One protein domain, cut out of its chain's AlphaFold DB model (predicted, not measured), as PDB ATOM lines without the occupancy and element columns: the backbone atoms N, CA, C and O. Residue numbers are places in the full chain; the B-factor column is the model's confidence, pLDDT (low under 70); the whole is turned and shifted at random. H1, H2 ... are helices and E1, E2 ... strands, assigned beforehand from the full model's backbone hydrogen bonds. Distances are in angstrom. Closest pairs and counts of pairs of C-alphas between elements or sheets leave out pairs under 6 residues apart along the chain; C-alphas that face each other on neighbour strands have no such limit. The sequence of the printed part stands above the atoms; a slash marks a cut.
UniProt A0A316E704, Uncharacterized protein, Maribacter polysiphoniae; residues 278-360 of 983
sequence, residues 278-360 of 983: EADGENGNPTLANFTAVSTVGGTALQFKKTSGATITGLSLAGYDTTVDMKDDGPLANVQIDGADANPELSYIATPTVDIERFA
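This is residues 278 to 360 of the 983 residues of an uncharacterized protein of Maribacter polysiphoniae (UniProt A0A316E704). The chain is wound in stacked turns, a short solenoid: E1 and E2 go round one turn, E3 and E4 the next, and E5 begins a third, so that E1, E3 and E5 lie side by side along one part of the wall and E2 and E4 along another. After E5 the backbone folds back on itself, passes over the last turn with residues 342 to 349, and the printed part ends in a tail with the small helix H1 far out at one end. The printed part has 83 residues, with five named strands and then one named helix, E1 E2 E3 E4 E5 H1; both sheets, E1 E3 E5 and E2 E4, are parallel. The class is mostly strand, though under half of the residues are in named elements. The whole is compact, with a radius of gyration of the C-alphas of 12.5 A, and only just elongated, spanning 36 by 24 by 20 A.

In the larger sheet the inner strand E3, residues 310 to 318, has the edge strands E1, residues 287 to 295, and E5, residues 335 to 337, as parallel neighbours. E1 and E3 run at 21 degrees; N 290 and O 313 are within hydrogen-bond range at 2.8 A, and N 316 and O 291 at 2.9 A. E3 and E5 run at 56 degrees, with N 312 and O 336 at 2.7 A. This sheet is twisted, its C-alphas lying up to 4.4 A off the best plane. E1 bends by 73 degrees at residue 290 and E3 by 82 degrees at residue 313. In the other sheet E2, residues 300 to 304, and E4, residues 322 to 325, are parallel at 11 degrees, with N 301 and O 322 at 2.8 A. Residues 278 to 279 pair in parallel with residues 303 to 304 of E2. The closest C-alphas of E2 and E3 are those of Ala 301 and Leu 317, 7.3 A apart. H1, residues 356 to 359, is not on the larger sheet and is apart from E1, E2, E3 and E4; it is too short for an O i to N i+4 pair, and its one O i to N i+3 pair is within range.

E1 starts at C-alpha 287 (-17.593, -49.612, -37.148) and is 22.0 A long; E3 is 19.7 A and E2 10.8 A. E4 measures 6.8 A, E5 6.5 A and H1 5.6 A, ending at C-alpha 359 (-23.124, -63.463, -52.037).

The two C-alphas farthest apart are those of Asp 329 and Ala 360, 39.3 A. The printed part has no cut. The link from E5 to H1, 18 residues, is long. The mean pLDDT of the printed part is 92.9, and no printed residue is under 70.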
ATOM      1  N   GLU A 278     -29.109 -54.283 -33.865       97.81
ATOM      2  CA  GLU A 278     -29.294 -53.944 -32.460       97.81
ATOM      3  C   GLU A 278     -27.941 -53.649 -31.796       97.81
ATOM      4  O   GLU A 278     -26.874 -54.099 -32.223       97.81
ATOM      5  N   ALA A 279     -27.971 -52.776 -30.791       96.75
ATOM      6  CA  ALA A 279     -26.796 -52.384 -30.041       96.75
ATOM      7  C   ALA A 279     -27.148 -52.033 -28.592       96.75
ATOM      8  O   ALA A 279     -27.843 -51.043 -28.341       96.75
ATOM      9  N   ASP A 280     -26.568 -52.731 -27.616       95.06
ATOM     10  CA  ASP A 280     -26.765 -52.464 -26.185       95.06
ATOM     11  C   ASP A 280     -25.439 -52.216 -25.432       95.06
ATOM     12  O   ASP A 280     -24.334 -52.544 -25.863       95.06
ATOM     13  N   GLY A 281     -25.537 -51.581 -24.266       92.12
ATOM     14  CA  GLY A 281     -24.466 -51.488 -23.283       92.12
ATOM     15  C   GLY A 281     -23.570 -50.255 -23.413       92.12
ATOM     16  O   GLY A 281     -24.018 -49.133 -23.690       92.12
ATOM     17  N   GLU A 282     -22.291 -50.439 -23.074       92.19
ATOM     18  CA  GLU A 282     -21.290 -49.373 -23.150       92.19
ATOM     19  C   GLU A 282     -20.864 -49.125 -24.602       92.19
ATOM     20  O   GLU A 282     -20.596 -50.057 -25.357       92.19
ATOM     21  N   ASN A 283     -20.722 -47.850 -24.973       93.19
ATOM     22  CA  ASN A 283     -20.294 -47.462 -26.313       93.19
ATOM     23  C   ASN A 283     -18.819 -47.814 -26.575       93.19
ATOM     24  O   ASN A 283     -17.916 -47.023 -26.279       93.19
ATOM     25  N   GLY A 284     -18.575 -48.981 -27.170       93.50
ATOM     26  CA  GLY A 284     -17.273 -49.360 -27.728       93.50
ATOM     27  C   GLY A 284     -16.946 -48.671 -29.061       93.50
ATOM     28  O   GLY A 284     -15.820 -48.786 -29.546       93.50
ATOM     29  N   ASN A 285     -17.912 -47.935 -29.626       95.94
ATOM     30  CA  ASN A 285     -17.915 -47.319 -30.952       95.94
ATOM     31  C   ASN A 285     -17.389 -48.256 -32.058       95.94
ATOM     32  O   ASN A 285     -16.395 -47.924 -32.722       95.94
ATOM     33  N   PRO A 286     -18.014 -49.433 -32.254       97.81
ATOM     34  CA  PRO A 286     -17.699 -50.300 -33.378       97.81
ATOM     35  C   PRO A 286     -17.975 -49.605 -34.715       97.81
ATOM     36  O   PRO A 286     -18.673 -48.593 -34.795       97.81
ATOM     37  N   THR A 287     -17.398 -50.142 -35.791       98.50
ATOM     38  CA  THR A 287     -17.593 -49.612 -37.148       98.50
ATOM     39  C   THR A 287     -18.358 -50.591 -38.038       98.50
ATOM     40  O   THR A 287     -17.902 -51.717 -38.231       98.50
ATOM     41  N   LEU A 288     -19.452 -50.144 -38.657       98.56
ATOM     42  CA  LEU A 288     -20.130 -50.842 -39.753       98.56
ATOM     43  C   LEU A 288     -19.773 -50.141 -41.073       98.56
ATOM     44  O   LEU A 288     -20.142 -48.993 -41.305       98.56
ATOM     45  N   ALA A 289     -18.991 -50.790 -41.933       98.12
ATOM     46  CA  ALA A 289     -18.498 -50.192 -43.175       98.12
ATOM     47  C   ALA A 289     -19.112 -50.863 -44.406       98.12
ATOM     48  O   ALA A 289     -18.847 -52.036 -44.646       98.12
ATOM     49  N   ASN A 290     -19.850 -50.107 -45.218       97.25
ATOM     50  CA  ASN A 290     -20.727 -50.586 -46.291       97.25
ATOM     51  C   ASN A 290     -21.790 -51.541 -45.732       97.25
ATOM     52  O   ASN A 290     -21.568 -52.754 -45.646       97.25
ATOM     53  N   PHE A 291     -22.917 -50.976 -45.313       96.75
ATOM     54  CA  PHE A 291     -24.027 -51.720 -44.731       96.75
ATOM     55  C   PHE A 291     -25.264 -51.516 -45.596       96.75
ATOM     56  O   PHE A 291     -25.700 -50.385 -45.801       96.75
ATOM     57  N   THR A 292     -25.805 -52.605 -46.127       94.56
ATOM     58  CA  THR A 292     -27.046 -52.600 -46.897       94.56
ATOM     59  C   THR A 292     -28.056 -53.490 -46.194       94.56
ATOM     60  O   THR A 292     -27.737 -54.631 -45.866       94.56
ATOM     61  N   ALA A 293     -29.260 -52.981 -45.965       94.06
ATOM     62  CA  ALA A 293     -30.352 -53.753 -45.400       94.06
ATOM     63  C   ALA A 293     -31.640 -53.481 -46.170       94.06
ATOM     64  O   ALA A 293     -31.940 -52.337 -46.513       94.06
ATOM     65  N   VAL A 294     -32.384 -54.546 -46.441       90.50
ATOM     66  CA  VAL A 294     -33.617 -54.507 -47.219       90.50
ATOM     67  C   VAL A 294     -34.701 -55.270 -46.477       90.50
ATOM     68  O   VAL A 294     -34.511 -56.437 -46.137       90.50
ATOM     69  N   SER A 295     -35.850 -54.629 -46.285       90.19
ATOM     70  CA  SER A 295     -37.066 -55.268 -45.799       90.19
ATOM     71  C   SER A 295     -38.187 -55.131 -46.827       90.19
ATOM     72  O   SER A 295     -38.362 -54.082 -47.444       90.19
ATOM     73  N   THR A 296     -38.949 -56.202 -47.042       85.12
ATOM     74  CA  THR A 296     -40.195 -56.165 -47.830       85.12
ATOM     75  C   THR A 296     -41.438 -56.147 -46.943       85.12
ATOM     76  O   THR A 296     -42.549 -56.245 -47.456       85.12
ATOM     77  N   VAL A 297     -41.256 -56.087 -45.621       86.56
ATOM     78  CA  VAL A 297     -42.317 -56.253 -44.617       86.56
ATOM     79  C   VAL A 297     -42.312 -55.142 -43.556       86.56
ATOM     80  O   VAL A 297     -42.996 -55.282 -42.551       86.56
ATOM     81  N   GLY A 298     -41.560 -54.051 -43.759       88.50
ATOM     82  CA  GLY A 298     -41.448 -52.958 -42.785       88.50
ATOM     83  C   GLY A 298     -40.416 -53.240 -41.687       88.50
ATOM     84  O   GLY A 298     -39.395 -53.883 -41.943       88.50
ATOM     85  N   GLY A 299     -40.664 -52.766 -40.466       92.44
ATOM     86  CA  GLY A 299     -39.868 -53.030 -39.261       92.44
ATOM     87  C   GLY A 299     -38.804 -51.975 -38.930       92.44
ATOM     88  O   GLY A 299     -38.747 -50.901 -39.528       92.44
ATOM     89  N   THR A 300     -37.941 -52.275 -37.953       97.00
ATOM     90  CA  THR A 300     -36.871 -51.363 -37.500       97.00
ATOM     91  C   THR A 300     -35.525 -51.737 -38.121       97.00
ATOM     92  O   THR A 300     -35.089 -52.882 -38.043       97.00
ATOM     93  N   ALA A 301     -34.835 -50.779 -38.736       97.06
ATOM     94  CA  ALA A 301     -33.506 -51.002 -39.290       97.06
ATOM     95  C   ALA A 301     -32.438 -50.983 -38.192       97.06
ATOM     96  O   ALA A 301     -31.817 -52.010 -37.934       97.06
ATOM     97  N   LEU A 302     -32.211 -49.829 -37.556       98.31
ATOM     98  CA  LEU A 302     -31.139 -49.636 -36.580       98.31
ATOM     99  C   LEU A 302     -31.723 -49.268 -35.212       98.31
ATOM    100  O   LEU A 302     -32.324 -48.204 -35.076       98.31
ATOM    101  N   GLN A 303     -31.497 -50.085 -34.185       98.25
ATOM    102  CA  GLN A 303     -31.889 -49.793 -32.806       98.25
ATOM    103  C   GLN A 303     -30.667 -49.714 -31.889       98.25
ATOM    104  O   GLN A 303     -29.820 -50.601 -31.855       98.25
ATOM    105  N   PHE A 304     -30.596 -48.650 -31.092       97.75
ATOM    106  CA  PHE A 304     -29.544 -48.448 -30.102       97.75
ATOM    107  C   PHE A 304     -30.157 -48.242 -28.717       97.75
ATOM    108  O   PHE A 304     -30.916 -47.301 -28.470       97.75
ATOM    109  N   LYS A 305     -29.778 -49.111 -27.782       96.44
ATOM    110  CA  LYS A 305     -30.196 -49.098 -26.379       96.44
ATOM    111  C   LYS A 305     -29.154 -48.404 -25.497       96.44
ATOM    112  O   LYS A 305     -27.964 -48.291 -25.819       96.44
ATOM    113  N   LYS A 306     -29.603 -47.928 -24.336       92.50
ATOM    114  CA  LYS A 306     -28.811 -47.235 -23.306       92.50
ATOM    115  C   LYS A 306     -27.890 -46.142 -23.873       92.50
ATOM    116  O   LYS A 306     -28.328 -45.064 -24.258       92.50
ATOM    117  N   THR A 307     -26.580 -46.389 -23.841       92.38
ATOM    118  CA  THR A 307     -25.544 -45.470 -24.319       92.38
ATOM    119  C   THR A 307     -24.782 -46.028 -25.507       92.38
ATOM    120  O   THR A 307     -23.760 -45.443 -25.848       92.38
ATOM    121  N   SER A 308     -25.231 -47.134 -26.105       95.88
ATOM    122  CA  SER A 308     -24.542 -47.757 -27.232       95.88
ATOM    123  C   SER A 308     -24.472 -46.808 -28.435       95.88
ATOM    124  O   SER A 308     -25.074 -45.727 -28.456       95.88
ATOM    125  N   GLY A 309     -23.645 -47.165 -29.408       96.50
ATOM    126  CA  GLY A 309     -23.370 -46.339 -30.571       96.50
ATOM    127  C   GLY A 309     -22.519 -47.066 -31.597       96.50
ATOM    128  O   GLY A 309     -22.031 -48.163 -31.337       96.50
ATOM    129  N   ALA A 310     -22.331 -46.446 -32.757       98.06
ATOM    130  CA  ALA A 310     -21.517 -46.985 -33.840       98.06
ATOM    131  C   ALA A 310     -21.043 -45.883 -34.790       98.06
ATOM    132  O   ALA A 310     -21.642 -44.815 -34.896       98.06
ATOM    133  N   THR A 311     -19.995 -46.176 -35.552       98.50
ATOM    134  CA  THR A 311     -19.649 -45.432 -36.767       98.50
ATOM    135  C   THR A 311     -20.075 -46.249 -37.985       98.50
ATOM    136  O   THR A 311     -19.509 -47.305 -38.251       98.50
ATOM    137  N   ILE A 312     -21.055 -45.768 -38.739       98.44
ATOM    138  CA  ILE A 312     -21.617 -46.416 -39.922       98.44
ATOM    139  C   ILE A 312     -21.208 -45.623 -41.167       98.44
ATOM    140  O   ILE A 312     -21.269 -44.395 -41.187       98.44
ATOM    141  N   THR A 313     -20.757 -46.314 -42.212       97.44
ATOM    142  CA  THR A 313     -20.416 -45.690 -43.502       97.44
ATOM    143  C   THR A 313     -21.022 -46.466 -44.656       97.44
ATOM    144  O   THR A 313     -21.060 -47.696 -44.605       97.44
ATOM    145  N   GLY A 314     -21.455 -45.765 -45.703       94.56
ATOM    146  CA  GLY A 314     -22.098 -46.374 -46.861       94.56
ATOM    147  C   GLY A 314     -23.384 -47.104 -46.486       94.56
ATOM    148  O   GLY A 314     -23.566 -48.242 -46.925       94.56
ATOM    149  N   LEU A 315     -24.202 -46.491 -45.627       95.56
ATOM    150  CA  LEU A 315     -25.500 -47.031 -45.230       95.56
ATOM    151  C   LEU A 315     -26.470 -46.962 -46.417       95.56
ATOM    152  O   LEU A 315     -26.513 -45.965 -47.132       95.56
ATOM    153  N   SER A 316     -27.221 -48.033 -46.633       91.56
ATOM    154  CA  SER A 316     -28.324 -48.101 -47.588       91.56
ATOM    155  C   SER A 316     -29.421 -48.938 -46.943       91.56
ATOM    156  O   SER A 316     -29.227 -50.130 -46.695       91.56
ATOM    157  N   LEU A 317     -30.526 -48.287 -46.600       90.94
ATOM    158  CA  LEU A 317     -31.726 -48.921 -46.067       90.94
ATOM    159  C   LEU A 317     -32.809 -48.903 -47.146       90.94
ATOM    160  O   LEU A 317     -32.830 -47.997 -47.971       90.94
ATOM    161  N   ALA A 318     -33.684 -49.904 -47.171       86.69
ATOM    162  CA  ALA A 318     -34.870 -49.899 -48.023       86.69
ATOM    163  C   ALA A 318     -36.002 -50.691 -47.361       86.69
ATOM    164  O   ALA A 318     -35.784 -51.827 -46.937       86.69
ATOM    165  N   GLY A 319     -37.200 -50.103 -47.309       83.12
ATOM    166  CA  GLY A 319     -38.432 -50.767 -46.863       83.12
ATOM    167  C   GLY A 319     -38.565 -51.013 -45.359       83.12
ATOM    168  O   GLY A 319     -39.292 -51.923 -44.971       83.12
ATOM    169  N   TYR A 320     -37.873 -50.227 -44.531       88.69
ATOM    170  CA  TYR A 320     -38.047 -50.212 -43.074       88.69
ATOM    171  C   TYR A 320     -38.952 -49.052 -42.652       88.69
ATOM    172  O   TYR A 320     -38.786 -47.946 -43.161       88.69
ATOM    173  N   ASP A 321     -39.832 -49.286 -41.677       87.25
ATOM    174  CA  ASP A 321     -40.741 -48.267 -41.124       87.25
ATOM    175  C   ASP A 321     -40.013 -47.328 -40.152       87.25
ATOM    176  O   ASP A 321     -40.418 -46.194 -39.916       87.25
ATOM    177  N   THR A 322     -38.943 -47.816 -39.520       91.69
ATOM    178  CA  THR A 322     -38.114 -47.043 -38.592       91.69
ATOM    179  C   THR A 322     -36.650 -47.198 -38.966       91.69
ATOM    180  O   THR A 322     -36.098 -48.295 -38.910       91.69
ATOM    181  N   THR A 323     -35.991 -46.098 -39.325       93.62
ATOM    182  CA  THR A 323     -34.589 -46.130 -39.765       93.62
ATOM    183  C   THR A 323     -33.616 -46.138 -38.589       93.62
ATOM    184  O   THR A 323     -32.677 -46.936 -38.572       93.62
ATOM    185  N   VAL A 324     -33.850 -45.282 -37.588       96.75
ATOM    186  CA  VAL A 324     -33.035 -45.170 -36.370       96.75
ATOM    187  C   VAL A 324     -33.931 -45.035 -35.140       96.75
ATOM    188  O   VAL A 324     -34.619 -44.031 -34.976       96.75
ATOM    189  N   ASP A 325     -33.842 -45.999 -34.227       97.31
ATOM    190  CA  ASP A 325     -34.517 -45.996 -32.929       97.31
ATOM    191  C   ASP A 325     -33.502 -45.904 -31.776       97.31
ATOM    192  O   ASP A 325     -32.701 -46.811 -31.539       97.31
ATOM    193  N   MET A 326     -33.547 -44.809 -31.016       96.25
ATOM    194  CA  MET A 326     -32.776 -44.651 -29.775       96.25
ATOM    195  C   MET A 326     -33.634 -45.073 -28.571       96.25
ATOM    196  O   MET A 326     -34.028 -44.228 -27.765       96.25
ATOM    197  N   LYS A 327     -33.905 -46.378 -28.438       95.44
ATOM    198  CA  LYS A 327     -34.929 -46.977 -27.552       95.44
ATOM    199  C   LYS A 327     -34.953 -46.470 -26.102       95.44
ATOM    200  O   LYS A 327     -36.019 -46.360 -25.503       95.44
ATOM    201  N   ASP A 328     -33.784 -46.176 -25.526       95.25
ATOM    202  CA  ASP A 328     -33.632 -45.698 -24.138       95.25
ATOM    203  C   ASP A 328     -33.214 -44.214 -24.045       95.25
ATOM    204  O   ASP A 328     -32.499 -43.818 -23.118       95.25
ATOM    205  N   ASP A 329     -33.608 -43.388 -25.018       92.44
ATOM    206  CA  ASP A 329     -33.270 -41.958 -25.101       92.44
ATOM    207  C   ASP A 329     -31.747 -41.684 -25.135       92.44
ATOM    208  O   ASP A 329     -31.238 -40.693 -24.590       92.44
ATOM    209  N   GLY A 330     -30.986 -42.585 -25.766       92.38
ATOM    210  CA  GLY A 330     -29.548 -42.427 -25.975       92.38
ATOM    211  C   GLY A 330     -29.218 -41.216 -26.873       92.38
ATOM    212  O   GLY A 330     -30.007 -40.853 -27.745       92.38
ATOM    213  N   PRO A 331     -28.050 -40.559 -26.717       95.50
ATOM    214  CA  PRO A 331     -27.676 -39.442 -27.588       95.50
ATOM    215  C   PRO A 331     -27.441 -39.889 -29.039       95.50
ATOM    216  O   PRO A 331     -26.550 -40.699 -29.278       95.50
ATOM    217  N   LEU A 332     -28.126 -39.273 -30.011       96.06
ATOM    218  CA  LEU A 332     -27.908 -39.520 -31.450       96.06
ATOM    219  C   LEU A 332     -26.443 -39.354 -31.888       96.06
ATOM    220  O   LEU A 332     -25.968 -40.083 -32.747       96.06
ATOM    221  N   ALA A 333     -25.684 -38.467 -31.236       96.88
ATOM    222  CA  ALA A 333     -24.254 -38.275 -31.496       96.88
ATOM    223  C   ALA A 333     -23.389 -39.526 -31.232       96.88
ATOM    224  O   ALA A 333     -22.239 -39.581 -31.676       96.88
ATOM    225  N   ASN A 334     -23.913 -40.522 -30.508       96.88
ATOM    226  CA  ASN A 334     -23.248 -41.812 -30.327       96.88
ATOM    227  C   ASN A 334     -23.234 -42.649 -31.612       96.88
ATOM    228  O   ASN A 334     -22.397 -43.543 -31.729       96.88
ATOM    229  N   VAL A 335     -24.135 -42.360 -32.550       98.12
ATOM    230  CA  VAL A 335     -24.248 -43.027 -33.842       98.12
ATOM    231  C   VAL A 335     -23.840 -42.030 -34.921       98.12
ATOM    232  O   VAL A 335     -24.467 -40.991 -35.097       98.12
ATOM    233  N   GLN A 336     -22.749 -42.317 -35.622       98.19
ATOM    234  CA  GLN A 336     -22.247 -41.492 -36.719       98.19
ATOM    235  C   GLN A 336     -22.540 -42.193 -38.041       98.19
ATOM    236  O   GLN A 336     -21.938 -43.230 -38.295       98.19
ATOM    237  N   ILE A 337     -23.400 -41.636 -38.891       97.94
ATOM    238  CA  ILE A 337     -23.718 -42.176 -40.219       97.94
ATOM    239  C   ILE A 337     -23.093 -41.258 -41.271       97.94
ATOM    240  O   ILE A 337     -23.366 -40.062 -41.314       97.94
ATOM    241  N   ASP A 338     -22.160 -41.801 -42.056       95.38
ATOM    242  CA  ASP A 338     -21.412 -41.094 -43.110       95.38
ATOM    243  C   ASP A 338     -20.783 -39.753 -42.669       95.38
ATOM    244  O   ASP A 338     -20.558 -38.827 -43.451       95.38
ATOM    245  N   GLY A 339     -20.402 -39.686 -41.389       94.69
ATOM    246  CA  GLY A 339     -19.717 -38.546 -40.777       94.69
ATOM    247  C   GLY A 339     -20.632 -37.474 -40.176       94.69
ATOM    248  O   GLY A 339     -20.121 -36.413 -39.806       94.69
ATOM    249  N   ALA A 340     -21.936 -37.735 -40.074       96.62
ATOM    250  CA  ALA A 340     -22.906 -36.919 -39.348       96.62
ATOM    251  C   ALA A 340     -23.528 -37.705 -38.182       96.62
ATOM    252  O   ALA A 340     -23.547 -38.933 -38.208       96.62
ATOM    253  N   ASP A 341     -24.050 -37.001 -37.173       97.81
ATOM    254  CA  ASP A 341     -24.895 -37.614 -36.140       97.81
ATOM    255  C   ASP A 341     -26.108 -38.281 -36.814       97.81
ATOM    256  O   ASP A 341     -26.643 -37.742 -37.788       97.81
ATOM    257  N   ALA A 342     -26.545 -39.435 -36.308       96.38
ATOM    258  CA  ALA A 342     -27.749 -40.086 -36.810       96.38
ATOM    259  C   ALA A 342     -28.968 -39.159 -36.690       96.38
ATOM    260  O   ALA A 342     -29.092 -38.384 -35.739       96.38
ATOM    261  N   ASN A 343     -29.870 -39.248 -37.662       93.56
ATOM    262  CA  ASN A 343     -31.096 -38.475 -37.724       93.56
ATOM    263  C   ASN A 343     -32.259 -39.422 -38.058       93.56
ATOM    264  O   ASN A 343     -32.330 -39.876 -39.197       93.56
ATOM    265  N   PRO A 344     -33.157 -39.708 -37.098       91.62
ATOM    266  CA  PRO A 344     -34.320 -40.568 -37.320       91.62
ATOM    267  C   PRO A 344     -35.279 -40.069 -38.410       91.62
ATOM    268  O   PRO A 344     -36.069 -40.851 -38.914       91.62
ATOM    269  N   GLU A 345     -35.196 -38.789 -38.789       85.19
ATOM    270  CA  GLU A 345     -36.042 -38.174 -39.824       85.19
ATOM    271  C   GLU A 345     -35.520 -38.389 -41.262       85.19
ATOM    272  O   GLU A 345     -36.097 -37.854 -42.204       85.19
ATOM    273  N   LEU A 346     -34.387 -39.081 -41.445       84.06
ATOM    274  CA  LEU A 346     -33.858 -39.427 -42.771       84.06
ATOM    275  C   LEU A 346     -34.198 -40.880 -43.115       84.06
ATOM    276  O   LEU A 346     -34.104 -41.759 -42.254       84.06
ATOM    277  N   SER A 347     -34.505 -41.138 -44.388       80.94
ATOM    278  CA  SER A 347     -34.810 -42.485 -44.892       80.94
ATOM    279  C   SER A 347     -33.561 -43.369 -44.989       80.94
ATOM    280  O   SER A 347     -33.617 -44.588 -44.828       80.94
ATOM    281  N   TYR A 348     -32.401 -42.751 -45.246       87.56
ATOM    282  CA  TYR A 348     -31.158 -43.443 -45.598       87.56
ATOM    283  C   TYR A 348     -31.312 -44.402 -46.792       87.56
ATOM    284  O   TYR A 348     -30.510 -45.334 -46.956       87.56
ATOM    285  N   ILE A 349     -32.302 -44.151 -47.656       82.38
ATOM    286  CA  ILE A 349     -32.363 -44.765 -48.975       82.38
ATOM    287  C   ILE A 349     -31.188 -44.239 -49.791       82.38
ATOM    288  O   ILE A 349     -30.997 -43.046 -50.000       82.38
ATOM    289  N   ALA A 350     -30.359 -45.165 -50.252       80.75
ATOM    290  CA  ALA A 350     -29.211 -44.859 -51.083       80.75
ATOM    291  C   ALA A 350     -28.919 -46.035 -52.003       80.75
ATOM    292  O   ALA A 350     -29.270 -47.178 -51.701       80.75
ATOM    293  N   THR A 351     -28.211 -45.777 -53.107       80.38
ATOM    294  CA  THR A 351     -27.692 -46.857 -53.955       80.38
ATOM    295  C   THR A 351     -26.917 -47.863 -53.090       80.38
ATOM    296  O   THR A 351     -25.960 -47.447 -52.425       80.38
ATOM    297  N   PRO A 352     -27.275 -49.161 -53.113       83.00
ATOM    298  CA  PRO A 352     -26.609 -50.182 -52.317       83.00
ATOM    299  C   PRO A 352     -25.089 -50.136 -52.464       83.00
ATOM    300  O   PRO A 352     -24.541 -50.231 -53.567       83.00
ATOM    301  N   THR A 353     -24.383 -49.993 -51.342       87.19
ATOM    302  CA  THR A 353     -22.913 -50.037 -51.318       87.19
ATOM    303  C   THR A 353     -22.389 -51.472 -51.329       87.19
ATOM    304  O   THR A 353     -21.231 -51.714 -51.693       87.19
ATOM    305  N   VAL A 354     -23.249 -52.432 -50.980       89.50
ATOM    306  CA  VAL A 354     -22.977 -53.863 -51.023       89.50
ATOM    307  C   VAL A 354     -23.814 -54.504 -52.126       89.50
ATOM    308  O   VAL A 354     -25.025 -54.639 -52.019       89.50
ATOM    309  N   ASP A 355     -23.137 -54.920 -53.194       85.38
ATOM    310  CA  ASP A 355     -23.741 -55.685 -54.286       85.38
ATOM    311  C   ASP A 355     -24.081 -57.111 -53.816       85.38
ATOM    312  O   ASP A 355     -23.185 -57.846 -53.375       85.38
ATOM    313  N   ILE A 356     -25.354 -57.502 -53.929       85.44
ATOM    314  CA  ILE A 356     -25.851 -58.826 -53.531       85.44
ATOM    315  C   ILE A 356     -25.172 -59.964 -54.311       85.44
ATOM    316  O   ILE A 356     -24.951 -61.040 -53.758       85.44
ATOM    317  N   GLU A 357     -24.704 -59.718 -55.542       87.19
ATOM    318  CA  GLU A 357     -23.964 -60.703 -56.352       87.19
ATOM    319  C   GLU A 357     -22.660 -61.161 -55.679       87.19
ATOM    320  O   GLU A 357     -22.131 -62.245 -55.952       87.19
ATOM    321  N   ARG A 358     -22.143 -60.380 -54.718       89.75
ATOM    322  CA  ARG A 358     -21.029 -60.795 -53.850       89.75
ATOM    323  C   ARG A 358     -21.338 -62.080 -53.075       89.75
ATOM    324  O   ARG A 358     -20.412 -62.820 -52.727       89.75
ATOM    325  N   PHE A 359     -22.615 -62.343 -52.818       92.75
ATOM    326  CA  PHE A 359     -23.124 -63.463 -52.037       92.75
ATOM    327  C   PHE A 359     -23.753 -64.564 -52.892       92.75
ATOM    328  O   PHE A 359     -24.320 -65.503 -52.345       92.75
ATOM    329  N   ALA A 360     -23.542 -64.563 -54.214       90.88
ATOM    330  CA  ALA A 360     -24.020 -65.628 -55.106       90.88
ATOM    331  C   ALA A 360     -23.576 -67.055 -54.688       90.88
ATOM    332  O   ALA A 360     -24.176 -68.047 -55.095       90.88
TER     333      ALA A 360